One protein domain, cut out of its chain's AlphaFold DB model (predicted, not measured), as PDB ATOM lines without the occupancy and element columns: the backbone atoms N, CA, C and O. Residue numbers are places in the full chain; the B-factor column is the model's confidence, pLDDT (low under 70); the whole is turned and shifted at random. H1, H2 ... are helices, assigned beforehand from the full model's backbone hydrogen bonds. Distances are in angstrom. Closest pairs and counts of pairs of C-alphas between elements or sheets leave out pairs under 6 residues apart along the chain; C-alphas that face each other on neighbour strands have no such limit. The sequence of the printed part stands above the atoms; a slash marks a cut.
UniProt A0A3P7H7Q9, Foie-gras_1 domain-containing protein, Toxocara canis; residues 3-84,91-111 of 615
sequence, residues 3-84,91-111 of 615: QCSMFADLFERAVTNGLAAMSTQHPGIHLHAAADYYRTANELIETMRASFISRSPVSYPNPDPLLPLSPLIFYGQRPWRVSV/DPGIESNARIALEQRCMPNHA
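What this domain is: This is residues 3 to 84 and 91 to 111 of the 615 residues of the protein "Foie-gras_1 domain-containing protein" of Toxocara canis (UniProt A0A3P7H7Q9). What shape do these coordinates make? One long helix, H2, is the spine: H1 folds back beside its first part as a helical hairpin, and near its other end lie H3 and a long loop stretch, residues 55 to 84, with H1 and H3 well separated along the spine. What is it built of? The printed part has 103 residues with three named helices, in the order H1, H2, H3, and no named strand; the class is all helix. How spread out is it? It is only just extended, close to loose, with a radius of gyration of the C-alphas of 19.4 A, and its outline is only just elongated, spanning 55 by 36 by 20 A.

Where its parts are: Where does the first helix run? H1 holds residues 3 to 16, from C-alpha 3 at (41.063, -1.808, 15.524) to C-alpha 16, 19.9 A away. Which helix is the longest? H2, residues 27 to 54, has 28 residues and measures 41.2 A from its first C-alpha, at (43.614, 10.343, 17.038), to its last. Where is the last helix? H3 holds residues 92 to 105, is 19.9 A long and ends with C-alpha 105 at (56.475, -18.451, 19.582).

How they stand to each other: How does H1 stand to H2? They touch, and form a helical hairpin with a shallow tilt of 17 degrees, opposite ways. The closest C-alphas are those of Ala 8 and Pro 27, 4.4 A apart, and H2 touches H1 with residues 27 to 34 alone. How does H3 stand to H2? They only just touch, with 3 pairs of C-alphas within 8 A, the closest being those of Arg 49 and Glu 103 at 7.4 A; H2 touches H3 with residues 48 to 49 alone, and H3 touches H2 with residues 103 to 104 alone. Their tilt of 68 degrees is steep, only just short of about perpendicular, and they run opposite ways. Do H1 and H3 meet, and how are the helix backbones formed? H1 and H3 are apart. In H1, H2 and H3 every O i to N i+4 pair is within hydrogen-bond range.

The domain as a whole: How large is it? The two C-alphas farthest apart are those of Gly 18 and Ser 56, at 58.5 A. Is the printed part whole? Residues 85 to 90 are not printed, and C-alphas 84 and 91 are 9.5 A apart across this cut, which falls in the link from H2 to H3; the link from H1 to H2 is short, with 10 residues. Where is confidence low? The mean pLDDT of the printed part is 82.0, and residues 53 to 57, 68 and 83 to 84 are under 70.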
ATOM      1  N   GLN A   3      42.233  -2.668  15.750       78.75
ATOM      2  CA  GLN A   3      41.063  -1.808  15.524       78.75
ATOM      3  C   GLN A   3      41.281  -0.368  16.017       78.75
ATOM      4  O   GLN A   3      40.834   0.571  15.368       78.75
ATOM      5  N   CYS A   4      41.999  -0.181  17.130       78.75
ATOM      6  CA  CYS A   4      42.250   1.142  17.704       78.75
ATOM      7  C   CYS A   4      43.251   1.947  16.865       78.75
ATOM      8  O   CYS A   4      43.032   3.135  16.644       78.75
ATOM      9  N   SER A   5      44.304   1.305  16.343       78.62
ATOM     10  CA  SER A   5      45.249   1.965  15.434       78.62
ATOM     11  C   SER A   5      44.585   2.343  14.109       78.62
ATOM     12  O   SER A   5      44.707   3.483  13.681       78.62
ATOM     13  N   MET A   6      43.785   1.448  13.512       82.50
ATOM     14  CA  MET A   6      43.033   1.784  12.294       82.50
ATOM     15  C   MET A   6      42.026   2.914  12.517       82.50
ATOM     16  O   MET A   6      41.844   3.762  11.647       82.50
ATOM     17  N   PHE A   7      41.359   2.941  13.672       86.62
ATOM     18  CA  PHE A   7      40.443   4.028  13.998       86.62
ATOM     19  C   PHE A   7      41.179   5.367  14.115       86.62
ATOM     20  O   PHE A   7      40.661   6.378  13.649       86.62
ATOM     21  N   ALA A   8      42.394   5.381  14.673       85.00
ATOM     22  CA  ALA A   8      43.224   6.581  14.706       85.00
ATOM     23  C   ALA A   8      43.543   7.097  13.294       85.00
ATOM     24  O   ALA A   8      43.362   8.285  13.037       85.00
ATOM     25  N   ASP A   9      43.925   6.208  12.372       87.00
ATOM     26  CA  ASP A   9      44.223   6.573  10.981       87.00
ATOM     27  C   ASP A   9      42.981   7.116  10.255       87.00
ATOM     28  O   ASP A   9      43.043   8.114   9.532       87.00
ATOM     29  N   LEU A  10      41.821   6.482  10.461       87.88
ATOM     30  CA  LEU A  10      40.544   6.949   9.914       87.88
ATOM     31  C   LEU A  10      40.160   8.320  10.480       87.88
ATOM     32  O   LEU A  10      39.723   9.195   9.730       87.88
ATOM     33  N   PHE A  11      40.359   8.527  11.782       86.50
ATOM     34  CA  PHE A  11      40.102   9.804  12.437       86.50
ATOM     35  C   PHE A  11      41.048  10.888  11.909       86.50
ATOM     36  O   PHE A  11      40.607  11.994  11.612       86.50
ATOM     37  N   GLU A  12      42.336  10.591  11.728       86.50
ATOM     38  CA  GLU A  12      43.306  11.542  11.178       86.50
ATOM     39  C   GLU A  12      42.948  11.965   9.746       86.50
ATOM     40  O   GLU A  12      43.005  13.155   9.414       86.50
ATOM     41  N   ARG A  13      42.478  11.025   8.916       88.31
ATOM     42  CA  ARG A  13      41.933  11.333   7.584       88.31
ATOM     43  C   ARG A  13      40.686  12.210   7.667       88.31
ATOM     44  O   ARG A  13      40.577  13.167   6.908       88.31
ATOM     45  N   ALA A  14      39.775  11.937   8.599       86.44
ATOM     46  CA  ALA A  14      38.584  12.761   8.804       86.44
ATOM     47  C   ALA A  14      38.942  14.195   9.236       86.44
ATOM     48  O   ALA A  14      38.367  15.150   8.720       86.44
ATOM     49  N   VAL A  15      39.935  14.355  10.119       84.75
ATOM     50  CA  VAL A  15      40.460  15.670  10.532       84.75
ATOM     51  C   VAL A  15      41.086  16.410   9.358       84.75
ATOM     52  O   VAL A  15      40.815  17.591   9.158       84.75
ATOM     53  N   THR A  16      41.884  15.713   8.549       86.44
ATOM     54  CA  THR A  16      42.479  16.284   7.331       86.44
ATOM     55  C   THR A  16      41.402  16.731   6.338       86.44
ATOM     56  O   THR A  16      41.564  17.749   5.672       86.44
ATOM     57  N   ASN A  17      40.266  16.031   6.303       87.75
ATOM     58  CA  ASN A  17      39.106  16.357   5.473       87.75
ATOM     59  C   ASN A  17      38.156  17.402   6.100       87.75
ATOM     60  O   ASN A  17      37.061  17.610   5.582       87.75
ATOM     61  N   GLY A  18      38.551  18.065   7.192       81.25
ATOM     62  CA  GLY A  18      37.817  19.197   7.770       81.25
ATOM     63  C   GLY A  18      37.056  18.911   9.066       81.25
ATOM     64  O   GLY A  18      36.364  19.803   9.558       81.25
ATOM     65  N   LEU A  19      37.176  17.717   9.659       82.69
ATOM     66  CA  LEU A  19      36.631  17.460  10.996       82.69
ATOM     67  C   LEU A  19      37.413  18.261  12.053       82.69
ATOM     68  O   LEU A  19      38.633  18.133  12.176       82.69
ATOM     69  N   ALA A  20      36.708  19.052  12.861       77.81
ATOM     70  CA  ALA A  20      37.312  19.771  13.977       77.81
ATOM     71  C   ALA A  20      37.698  18.790  15.097       77.81
ATOM     72  O   ALA A  20      36.839  18.255  15.794       77.81
ATOM     73  N   ALA A  21      38.997  18.560  15.279       77.88
ATOM     74  CA  ALA A  21      39.514  17.824  16.428       77.88
ATOM     75  C   ALA A  21      39.690  18.750  17.640       77.88
ATOM     76  O   ALA A  21      40.135  19.892  17.508       77.88
ATOM     77  N   MET A  22      39.386  18.229  18.827       78.12
ATOM     78  CA  MET A  22      39.538  18.925  20.107       78.12
ATOM     79  C   MET A  22      40.514  18.173  21.016       78.12
ATOM     80  O   MET A  22      40.833  17.009  20.783       78.12
ATOM     81  N   SER A  23      40.961  18.808  22.100       75.06
ATOM     82  CA  SER A  23      41.874  18.196  23.082       75.06
ATOM     83  C   SER A  23      41.340  16.900  23.711       75.06
ATOM     84  O   SER A  23      42.124  16.053  24.124       75.06
ATOM     85  N   THR A  24      40.019  16.716  23.760       78.50
ATOM     86  CA  THR A  24      39.356  15.507  24.275       78.50
ATOM     87  C   THR A  24      38.944  14.516  23.184       78.50
ATOM     88  O   THR A  24      38.481  13.423  23.501       78.50
ATOM     89  N   GLN A  25      39.095  14.874  21.904       83.75
ATOM     90  CA  GLN A  25      38.660  14.077  20.755       83.75
ATOM     91  C   GLN A  25      39.666  14.224  19.614       83.75
ATOM     92  O   GLN A  25      39.550  15.107  18.760       83.75
ATOM     93  N   HIS A  26      40.680  13.362  19.625       85.81
ATOM     94  CA  HIS A  26      41.732  13.358  18.618       85.81
ATOM     95  C   HIS A  26      42.375  11.961  18.466       85.81
ATOM     96  O   HIS A  26      42.292  11.144  19.391       85.81
ATOM     97  N   PRO A  27      43.074  11.677  17.344       87.25
ATOM     98  CA  PRO A  27      43.614  10.343  17.038       87.25
ATOM     99  C   PRO A  27      44.550   9.769  18.109       87.25
ATOM    100  O   PRO A  27      44.597   8.560  18.328       87.25
ATOM    101  N   GLY A  28      45.272  10.647  18.813       88.25
ATOM    102  CA  GLY A  28      46.220  10.273  19.866       88.25
ATOM    103  C   GLY A  28      45.603   9.436  20.988       88.25
ATOM    104  O   GLY A  28      46.273   8.544  21.491       88.25
ATOM    105  N   ILE A  29      44.325   9.645  21.324       88.88
ATOM    106  CA  ILE A  29      43.620   8.849  22.346       88.88
ATOM    107  C   ILE A  29      43.519   7.380  21.916       88.88
ATOM    108  O   ILE A  29      43.743   6.475  22.717       88.88
ATOM    109  N   HIS A  30      43.237   7.130  20.637       90.81
ATOM    110  CA  HIS A  30      43.102   5.776  20.105       90.81
ATOM    111  C   HIS A  30      44.455   5.089  19.910       90.81
ATOM    112  O   HIS A  30      44.560   3.887  20.145       90.81
ATOM    113  N   LEU A  31      45.494   5.847  19.545       91.75
ATOM    114  CA  LEU A  31      46.873   5.348  19.502       91.75
ATOM    115  C   LEU A  31      47.374   4.958  20.896       91.75
ATOM    116  O   LEU A  31      47.988   3.906  21.048       91.75
ATOM    117  N   HIS A  32      47.065   5.762  21.913       92.44
ATOM    118  CA  HIS A  32      47.397   5.461  23.304       92.44
ATOM    119  C   HIS A  32      46.653   4.222  23.797       92.44
ATOM    120  O   HIS A  32      47.290   3.287  24.263       92.44
ATOM    121  N   ALA A  33      45.338   4.139  23.575       91.56
ATOM    122  CA  ALA A  33      44.573   2.940  23.914       91.56
ATOM    123  C   ALA A  33      45.114   1.693  23.190       91.56
ATOM    124  O   ALA A  33      45.184   0.612  23.771       91.56
ATOM    125  N   ALA A  34      45.533   1.826  21.924       91.94
ATOM    126  CA  ALA A  34      46.189   0.742  21.201       91.94
ATOM    127  C   ALA A  34      47.485   0.310  21.901       91.94
ATOM    128  O   ALA A  34      47.690  -0.892  22.067       91.94
ATOM    129  N   ALA A  35      48.319   1.268  22.317       92.44
ATOM    130  CA  ALA A  35      49.533   1.004  23.076       92.44
ATOM    131  C   ALA A  35      49.227   0.302  24.406       92.44
ATOM    132  O   ALA A  35      49.818  -0.737  24.660       92.44
ATOM    133  N   ASP A  36      48.251   0.761  25.193       91.69
ATOM    134  CA  ASP A  36      47.886   0.133  26.475       91.69
ATOM    135  C   ASP A  36      47.478  -1.336  26.324       91.69
ATOM    136  O   ASP A  36      47.875  -2.189  27.124       91.69
ATOM    137  N   TYR A  37      46.752  -1.670  25.251       91.88
ATOM    138  CA  TYR A  37      46.459  -3.066  24.933       91.88
ATOM    139  C   TYR A  37      47.723  -3.870  24.603       91.88
ATOM    140  O   TYR A  37      47.811  -5.029  24.999       91.88
ATOM    141  N   TYR A  38      48.694  -3.281  23.893       90.31
ATOM    142  CA  TYR A  38      49.985  -3.932  23.643       90.31
ATOM    143  C   TYR A  38      50.796  -4.111  24.928       90.31
ATOM    144  O   TYR A  38      51.396  -5.164  25.100       90.31
ATOM    145  N   ARG A  39      50.782  -3.138  25.843       90.81
ATOM    146  CA  ARG A  39      51.473  -3.229  27.140       90.81
ATOM    147  C   ARG A  39      50.897  -4.343  28.000       90.81
ATOM    148  O   ARG A  39      51.627  -5.234  28.414       90.81
ATOM    149  N   THR A  40      49.571  -4.367  28.136       91.62
ATOM    150  CA  THR A  40      48.861  -5.447  28.839       91.62
ATOM    151  C   THR A  40      49.163  -6.807  28.202       91.62
ATOM    152  O   THR A  40      49.390  -7.793  28.896       91.62
ATOM    153  N   ALA A  41      49.201  -6.881  26.865       90.19
ATOM    154  CA  ALA A  41      49.570  -8.109  26.170       90.19
ATOM    155  C   ALA A  41      51.025  -8.516  26.449       90.19
ATOM    156  O   ALA A  41      51.270  -9.691  26.696       90.19
ATOM    157  N   ASN A  42      51.974  -7.577  26.450       90.38
ATOM    158  CA  ASN A  42      53.379  -7.848  26.760       90.38
ATOM    159  C   ASN A  42      53.531  -8.424  28.175       90.38
ATOM    160  O   ASN A  42      54.151  -9.473  28.324       90.38
ATOM    161  N   GLU A  43      52.883  -7.825  29.178       89.19
ATOM    162  CA  GLU A  43      52.879  -8.320  30.564       89.19
ATOM    163  C   GLU A  43      52.295  -9.743  30.670       89.19
ATOM    164  O   GLU A  43      52.856 -10.627  31.326       89.19
ATOM    165  N   LEU A  44      51.184 -10.014  29.976       89.81
ATOM    166  CA  LEU A  44      50.579 -11.351  29.930       89.81
ATOM    167  C   LEU A  44      51.483 -12.376  29.228       89.81
ATOM    168  O   LEU A  44      51.561 -13.529  29.651       89.81
ATOM    169  N   ILE A  45      52.189 -11.972  28.172       88.75
ATOM    170  CA  ILE A  45      53.138 -12.838  27.466       88.75
ATOM    171  C   ILE A  45      54.342 -13.139  28.360       88.75
ATOM    172  O   ILE A  45      54.761 -14.291  28.445       88.75
ATOM    173  N   GLU A  46      54.891 -12.145  29.052       86.38
ATOM    174  CA  GLU A  46      56.019 -12.327  29.970       86.38
ATOM    175  C   GLU A  46      55.667 -13.255  31.134       86.38
ATOM    176  O   GLU A  46      56.394 -14.214  31.397       86.38
ATOM    177  N   THR A  47      54.519 -13.038  31.780       86.94
ATOM    178  CA  THR A  47      54.033 -13.902  32.871       86.94
ATOM    179  C   THR A  47      53.784 -15.336  32.397       86.94
ATOM    180  O   THR A  47      54.204 -16.292  33.056       86.94
ATOM    181  N   MET A  48      53.181 -15.507  31.217       86.00
ATOM    182  CA  MET A  48      53.006 -16.815  30.584       86.00
ATOM    183  C   MET A  48      54.359 -17.495  30.335       86.00
ATOM    184  O   MET A  48      54.536 -18.656  30.710       86.00
ATOM    185  N   ARG A  49      55.336 -16.782  29.767       82.31
ATOM    186  CA  ARG A  49      56.677 -17.314  29.474       82.31
ATOM    187  C   ARG A  49      57.442 -17.688  30.741       82.31
ATOM    188  O   ARG A  49      58.038 -18.761  30.781       82.31
ATOM    189  N   ALA A  50      57.379 -16.866  31.785       80.88
ATOM    190  CA  ALA A  50      57.968 -17.186  33.083       80.88
ATOM    191  C   ALA A  50      57.362 -18.475  33.667       80.88
ATOM    192  O   ALA A  50      58.088 -19.358  34.128       80.88
ATOM    193  N   SER A  51      56.036 -18.640  33.562       79.88
ATOM    194  CA  SER A  51      55.352 -19.863  33.997       79.88
ATOM    195  C   SER A  51      55.731 -21.091  33.163       79.88
ATOM    196  O   SER A  51      55.784 -22.200  33.692       79.88
ATOM    197  N   PHE A  52      56.022 -20.900  31.873       73.81
ATOM    198  CA  PHE A  52      56.425 -21.963  30.959       73.81
ATOM    199  C   PHE A  52      57.844 -22.458  31.256       73.81
ATOM    200  O   PHE A  52      58.065 -23.661  31.277       73.81
ATOM    201  N   ILE A  53      58.780 -21.551  31.559       67.62
ATOM    202  CA  ILE A  53      60.164 -21.888  31.949       67.62
ATOM    203  C   ILE A  53      60.197 -22.666  33.274       67.62
ATOM    204  O   ILE A  53      61.051 -23.525  33.471       67.62
ATOM    205  N   SER A  54      59.257 -22.380  34.179       67.38
ATOM    206  CA  SER A  54      59.115 -23.087  35.458       67.38
ATOM    207  C   SER A  54      58.560 -24.514  35.305       67.38
ATOM    208  O   SER A  54      58.788 -25.370  36.161       67.38
ATOM    209  N   ARG A  55      57.848 -24.800  34.207       65.50
ATOM    210  CA  ARG A  55      57.374 -26.148  33.863       65.50
ATOM    211  C   ARG A  55      58.487 -26.886  33.106       65.50
ATOM    212  O   ARG A  55      59.222 -26.282  32.337       65.50
ATOM    213  N   SER A  56      58.619 -28.197  33.338       58.28
ATOM    214  CA  SER A  56      59.590 -29.078  32.655       58.28
ATOM    215  C   SER A  56      59.684 -28.766  31.151       58.28
ATOM    216  O   SER A  56      58.635 -28.540  30.546       58.28
ATOM    217  N   PRO A  57      60.881 -28.776  30.525       65.25
ATOM    218  CA  PRO A  57      61.064 -28.339  29.142       65.25
ATOM    219  C   PRO A  57      60.189 -29.158  28.191       65.25
ATOM    220  O   PRO A  57      60.478 -30.315  27.891       65.25
ATOM    221  N   VAL A  58      59.095 -28.555  27.726       70.88
ATOM    222  CA  VAL A  58      58.225 -29.154  26.714       70.88
ATOM    223  C   VAL A  58      58.886 -28.926  25.357       70.88
ATOM    224  O   VAL A  58      59.132 -27.787  24.960       70.88
ATOM    225  N   SER A  59      59.214 -30.006  24.650       78.06
ATOM    226  CA  SER A  59      59.801 -29.933  23.309       78.06
ATOM    227  C   SER A  59      58.840 -29.268  22.322       78.06
ATOM    228  O   SER A  59      57.636 -29.526  22.379       78.06
ATOM    229  N   TYR A  60      59.370 -28.460  21.396       82.38
ATOM    230  CA  TYR A  60      58.567 -27.887  20.312       82.38
ATOM    231  C   TYR A  60      57.876 -29.017  19.525       82.38
ATOM    232  O   TYR A  60      58.554 -29.981  19.150       82.38
ATOM    233  N   PRO A  61      56.555 -28.942  19.282       81.75
ATOM    234  CA  PRO A  61      55.841 -29.981  18.551       81.75
ATOM    235  C   PRO A  61      56.382 -30.140  17.128       81.75
ATOM    236  O   PRO A  61      56.557 -29.161  16.406       81.75
ATOM    237  N   ASN A  62      56.625 -31.382  16.715       80.25
ATOM    238  CA  ASN A  62      57.046 -31.722  15.360       80.25
ATOM    239  C   ASN A  62      56.085 -32.781  14.792       80.25
ATOM    240  O   ASN A  62      55.982 -33.849  15.403       80.25
ATOM    241  N   PRO A  63      55.387 -32.542  13.664       78.19
ATOM    242  CA  PRO A  63      55.438 -31.364  12.781       78.19
ATOM    243  C   PRO A  63      54.835 -30.092  13.400       78.19
ATOM    244  O   PRO A  63      54.000 -30.176  14.298       78.19
ATOM    245  N   ASP A  64      55.255 -28.918  12.910       81.94
ATOM    246  CA  ASP A  64      54.778 -27.617  13.397       81.94
ATOM    247  C   ASP A  64      53.283 -27.412  13.065       81.94
ATOM    248  O   ASP A  64      52.939 -27.245  11.890       81.94
ATOM    249  N   PRO A  65      52.386 -27.367  14.069       80.56
ATOM    250  CA  PRO A  65      50.950 -27.187  13.853       80.56
ATOM    251  C   PRO A  65      50.579 -25.776  13.357       80.56
ATOM    252  O   PRO A  65      49.449 -25.550  12.926       80.56
ATOM    253  N   LEU A  66      51.491 -24.801  13.432       81.56
ATOM    254  CA  LEU A  66      51.265 -23.426  12.978       81.56
ATOM    255  C   LEU A  66      51.549 -23.238  11.488       81.56
ATOM    256  O   LEU A  66      51.148 -22.217  10.923       81.56
ATOM    257  N   LEU A  67      52.237 -24.187  10.847       80.94
ATOM    258  CA  LEU A  67      52.453 -24.156   9.409       80.94
ATOM    259  C   LEU A  67      51.200 -24.689   8.700       80.94
ATOM    260  O   LEU A  67      50.787 -25.821   8.953       80.94
ATOM    261  N   PRO A  68      50.563 -23.887   7.829       69.75
ATOM    262  CA  PRO A  68      49.358 -24.317   7.140       69.75
ATOM    263  C   PRO A  68      49.676 -25.475   6.185       69.75
ATOM    264  O   PRO A  68      50.461 -25.319   5.252       69.75
ATOM    265  N   LEU A  69      49.034 -26.627   6.402       70.50
ATOM    266  CA  LEU A  69      49.079 -27.784   5.492       70.50
ATOM    267  C   LEU A  69      48.291 -27.526   4.192       70.50
ATOM    268  O   LEU A  69      48.512 -28.182   3.178       70.50
ATOM    269  N   SER A  70      47.381 -26.553   4.226       70.69
ATOM    270  CA  SER A  70      46.513 -26.121   3.131       70.69
ATOM    271  C   SER A  70      46.346 -24.596   3.168       70.69
ATOM    272  O   SER A  70      46.426 -24.009   4.251       70.69
ATOM    273  N   PRO A  71      46.115 -23.924   2.025       75.00
ATOM    274  CA  PRO A  71      46.027 -22.467   1.973       75.00
ATOM    275  C   PRO A  71      44.917 -21.939   2.889       75.00
ATOM    276  O   PRO A  71      43.797 -22.449   2.895       75.00
ATOM    277  N   LEU A  72      45.239 -20.902   3.663       75.00
ATOM    278  CA  LEU A  72      44.276 -20.201   4.511       75.00
ATOM    279  C   LEU A  72      43.310 -19.416   3.617       75.00
ATOM    280  O   LEU A  72      43.742 -18.574   2.831       75.00
ATOM    281  N   ILE A  73      42.012 -19.687   3.746       77.69
ATOM    282  CA  ILE A  73      40.967 -19.068   2.912       77.69
ATOM    283  C   ILE A  73      40.473 -17.765   3.555       77.69
ATOM    284  O   ILE A  73      40.118 -16.816   2.859       77.69
ATOM    285  N   PHE A  74      40.493 -17.692   4.891       77.12
ATOM    286  CA  PHE A  74      39.992 -16.550   5.653       77.12
ATOM    287  C   PHE A  74      41.034 -16.001   6.633       77.12
ATOM    288  O   PHE A  74      41.809 -16.742   7.242       77.12
ATOM    289  N   TYR A  75      41.013 -14.682   6.837       70.12
ATOM    290  CA  TYR A  75      41.816 -14.029   7.869       70.12
ATOM    291  C   TYR A  75      41.359 -14.471   9.269       70.12
ATOM    292  O   TYR A  75      40.169 -14.450   9.575       70.12
ATOM    293  N   GLY A  76      42.308 -14.870  10.123       74.69
ATOM    294  CA  GLY A  76      42.031 -15.367  11.479       74.69
ATOM    295  C   GLY A  76      41.721 -16.866  11.570       74.69
ATOM    296  O   GLY A  76      41.492 -17.374  12.669       74.69
ATOM    297  N   GLN A  77      41.744 -17.594  10.449       79.12
ATOM    298  CA  GLN A  77      41.613 -19.049  10.450       79.12
ATOM    299  C   GLN A  77      42.841 -19.699  11.112       79.12
ATOM    300  O   GLN A  77      43.982 -19.335  10.830       79.12
ATOM    301  N   ARG A  78      42.613 -20.665  12.012       82.50
ATOM    302  CA  ARG A  78      43.686 -21.397  12.707       82.50
ATOM    303  C   ARG A  78      44.327 -22.415  11.747       82.50
ATOM    304  O   ARG A  78      43.591 -23.284  11.277       82.50
ATOM    305  N   PRO A  79      45.650 -22.365  11.485       82.50
ATOM    306  CA  PRO A  79      46.325 -23.240  10.514       82.50
ATOM    307  C   PRO A  79      46.091 -24.744  10.720       82.50
ATOM    308  O   PRO A  79      45.860 -25.464   9.753       82.50
ATOM    309  N   TRP A  80      46.044 -25.207  11.970       81.25
ATOM    310  CA  TRP A  80      45.801 -26.613  12.321       81.25
ATOM    311  C   TRP A  80      44.325 -27.047  12.246       81.25
ATOM    312  O   TRP A  80      44.020 -28.206  12.510       81.25
ATOM    313  N   ARG A  81      43.395 -26.139  11.909       78.44
ATOM    314  CA  ARG A  81      41.959 -26.439  11.727       78.44
ATOM    315  C   ARG A  81      41.498 -26.398  10.270       78.44
ATOM    316  O   ARG A  81      40.331 -26.651  10.005       78.44
ATOM    317  N   VAL A  82      42.375 -26.046   9.327       72.44
ATOM    318  CA  VAL A  82      41.987 -25.837   7.918       72.44
ATOM    319  C   VAL A  82      41.573 -27.147   7.240       72.44
ATOM    320  O   VAL A  82      40.699 -27.136   6.385       72.44
ATOM    321  N   SER A  83      42.160 -28.272   7.653       64.31
ATOM    322  CA  SER A  83      41.916 -29.595   7.063       64.31
ATOM    323  C   SER A  83      40.718 -30.343   7.666       64.31
ATOM    324  O   SER A  83      40.435 -31.458   7.240       64.31
ATOM    325  N   VAL A  84      40.032 -29.766   8.660       64.50
ATOM    326  CA  VAL A  84      38.853 -30.381   9.290       64.50
ATOM    327  C   VAL A  84      37.607 -29.909   8.540       64.50
ATOM    328  O   VAL A  84      37.107 -28.803   8.759       64.50
ATOM    329  N   ASP A  91      41.390 -32.498  16.766       81.12
ATOM    330  CA  ASP A  91      41.763 -33.476  17.789       81.12
ATOM    331  C   ASP A  91      42.404 -32.793  19.020       81.12
ATOM    332  O   ASP A  91      43.256 -31.904  18.853       81.12
ATOM    333  N   PRO A  92      42.038 -33.183  20.260       80.69
ATOM    334  CA  PRO A  92      42.589 -32.584  21.474       80.69
ATOM    335  C   PRO A  92      44.123 -32.585  21.538       80.69
ATOM    336  O   PRO A  92      44.706 -31.667  22.125       80.69
ATOM    337  N   GLY A  93      44.790 -33.565  20.914       82.75
ATOM    338  CA  GLY A  93      46.247 -33.618  20.807       82.75
ATOM    339  C   GLY A  93      46.814 -32.522  19.902       82.75
ATOM    340  O   GLY A  93      47.748 -31.820  20.297       82.75
ATOM    341  N   ILE A  94      46.213 -32.309  18.728       82.00
ATOM    342  CA  ILE A  94      46.607 -31.250  17.779       82.00
ATOM    343  C   ILE A  94      46.367 -29.863  18.385       82.00
ATOM    344  O   ILE A  94      47.235 -28.996  18.296       82.00
ATOM    345  N   GLU A  95      45.235 -29.655  19.063       85.56
ATOM    346  CA  GLU A  95      44.963 -28.410  19.795       85.56
ATOM    347  C   GLU A  95      45.975 -28.161  20.915       85.56
ATOM    348  O   GLU A  95      46.387 -27.022  21.144       85.56
ATOM    349  N   SER A  96      46.396 -29.217  21.615       84.38
ATOM    350  CA  SER A  96      47.403 -29.085  22.663       84.38
ATOM    351  C   SER A  96      48.777 -28.730  22.106       84.38
ATOM    352  O   SER A  96      49.430 -27.823  22.621       84.38
ATOM    353  N   ASN A  97      49.183 -29.374  21.013       84.81
ATOM    354  CA  ASN A  97      50.426 -29.063  20.315       84.81
ATOM    355  C   ASN A  97      50.403 -27.639  19.742       84.81
ATOM    356  O   ASN A  97      51.361 -26.891  19.913       84.81
ATOM    357  N   ALA A  98      49.295 -27.212  19.133       84.75
ATOM    358  CA  ALA A  98      49.147 -25.853  18.622       84.75
ATOM    359  C   ALA A  98      49.251 -24.795  19.725       84.75
ATOM    360  O   ALA A  98      49.904 -23.770  19.533       84.75
ATOM    361  N   ARG A  99      48.661 -25.058  20.896       85.06
ATOM    362  CA  ARG A  99      48.798 -24.189  22.070       85.06
ATOM    363  C   ARG A  99      50.256 -24.063  22.503       85.06
ATOM    364  O   ARG A  99      50.737 -22.945  22.617       85.06
ATOM    365  N   ILE A 100      50.967 -25.182  22.664       84.69
ATOM    366  CA  ILE A 100      52.389 -25.189  23.049       84.69
ATOM    367  C   ILE A 100      53.230 -24.410  22.027       84.69
ATOM    368  O   ILE A 100      54.040 -23.568  22.407       84.69
ATOM    369  N   ALA A 101      53.007 -24.635  20.728       85.88
ATOM    370  CA  ALA A 101      53.724 -23.930  19.667       85.88
ATOM    371  C   ALA A 101      53.449 -22.413  19.685       85.88
ATOM    372  O   ALA A 101      54.375 -21.612  19.540       85.88
ATOM    373  N   LEU A 102      52.193 -21.997  19.907       85.94
ATOM    374  CA  LEU A 102      51.831 -20.584  20.062       85.94
ATOM    375  C   LEU A 102      52.488 -19.958  21.291       85.94
ATOM    376  O   LEU A 102      53.067 -18.880  21.180       85.94
ATOM    377  N   GLU A 103      52.413 -20.624  22.443       84.12
ATOM    378  CA  GLU A 103      52.995 -20.149  23.700       84.12
ATOM    379  C   GLU A 103      54.516 -19.965  23.572       84.12
ATOM    380  O   GLU A 103      55.055 -18.950  24.013       84.12
ATOM    381  N   GLN A 104      55.206 -20.888  22.890       82.81
ATOM    382  CA  GLN A 104      56.651 -20.809  22.652       82.81
ATOM    383  C   GLN A 104      57.044 -19.704  21.657       82.81
ATOM    384  O   GLN A 104      58.072 -19.043  21.849       82.81
ATOM    385  N   ARG A 105      56.231 -19.472  20.617       84.25
ATOM    386  CA  ARG A 105      56.475 -18.451  19.582       84.25
ATOM    387  C   ARG A 105      56.051 -17.042  20.007       84.25
ATOM    388  O   ARG A 105      56.507 -16.067  19.409       84.25
ATOM    389  N   CYS A 106      55.190 -16.915  21.016       84.88
ATOM    390  CA  CYS A 106      54.712 -15.625  21.495       84.88
ATOM    391  C   CYS A 106      55.843 -14.845  22.180       84.88
ATOM    392  O   CYS A 106      56.468 -15.331  23.126       84.88
ATOM    393  N   MET A 107      56.100 -13.631  21.694       83.69
ATOM    394  CA  MET A 107      57.133 -12.734  22.206       83.69
ATOM    395  C   MET A 107      56.529 -11.353  22.467       83.69
ATOM    396  O   MET A 107      55.714 -10.900  21.654       83.69
ATOM    397  N   PRO A 108      56.931 -10.674  23.553       86.12
ATOM    398  CA  PRO A 108      56.549  -9.289  23.788       86.12
ATOM    399  C   PRO A 108      56.970  -8.395  22.620       86.12
ATOM    400  O   PRO A 108      58.063  -8.537  22.063       86.12
ATOM    401  N   ASN A 109      56.109  -7.450  22.244       87.00
ATOM    402  CA  ASN A 109      56.354  -6.509  21.158       87.00
ATOM    403  C   ASN A 109      56.436  -5.069  21.683       87.00
ATOM    404  O   ASN A 109      55.601  -4.211  21.378       87.00
ATOM    405  N   HIS A 110      57.474  -4.793  22.473       85.88
ATOM    406  CA  HIS A 110      57.738  -3.451  23.003       85.88
ATOM    407  C   HIS A 110      58.038  -2.429  21.892       85.88
ATOM    408  O   HIS A 110      57.710  -1.256  22.030       85.88
ATOM    409  N   ALA A 111      58.612  -2.853  20.758       86.81
ATOM    410  CA  ALA A 111      58.920  -1.958  19.639       86.81
ATOM    411  C   ALA A 111      57.652  -1.355  19.010       86.81
ATOM    412  O   ALA A 111      57.590  -0.147  18.768       86.81
TER     413      ALA A 111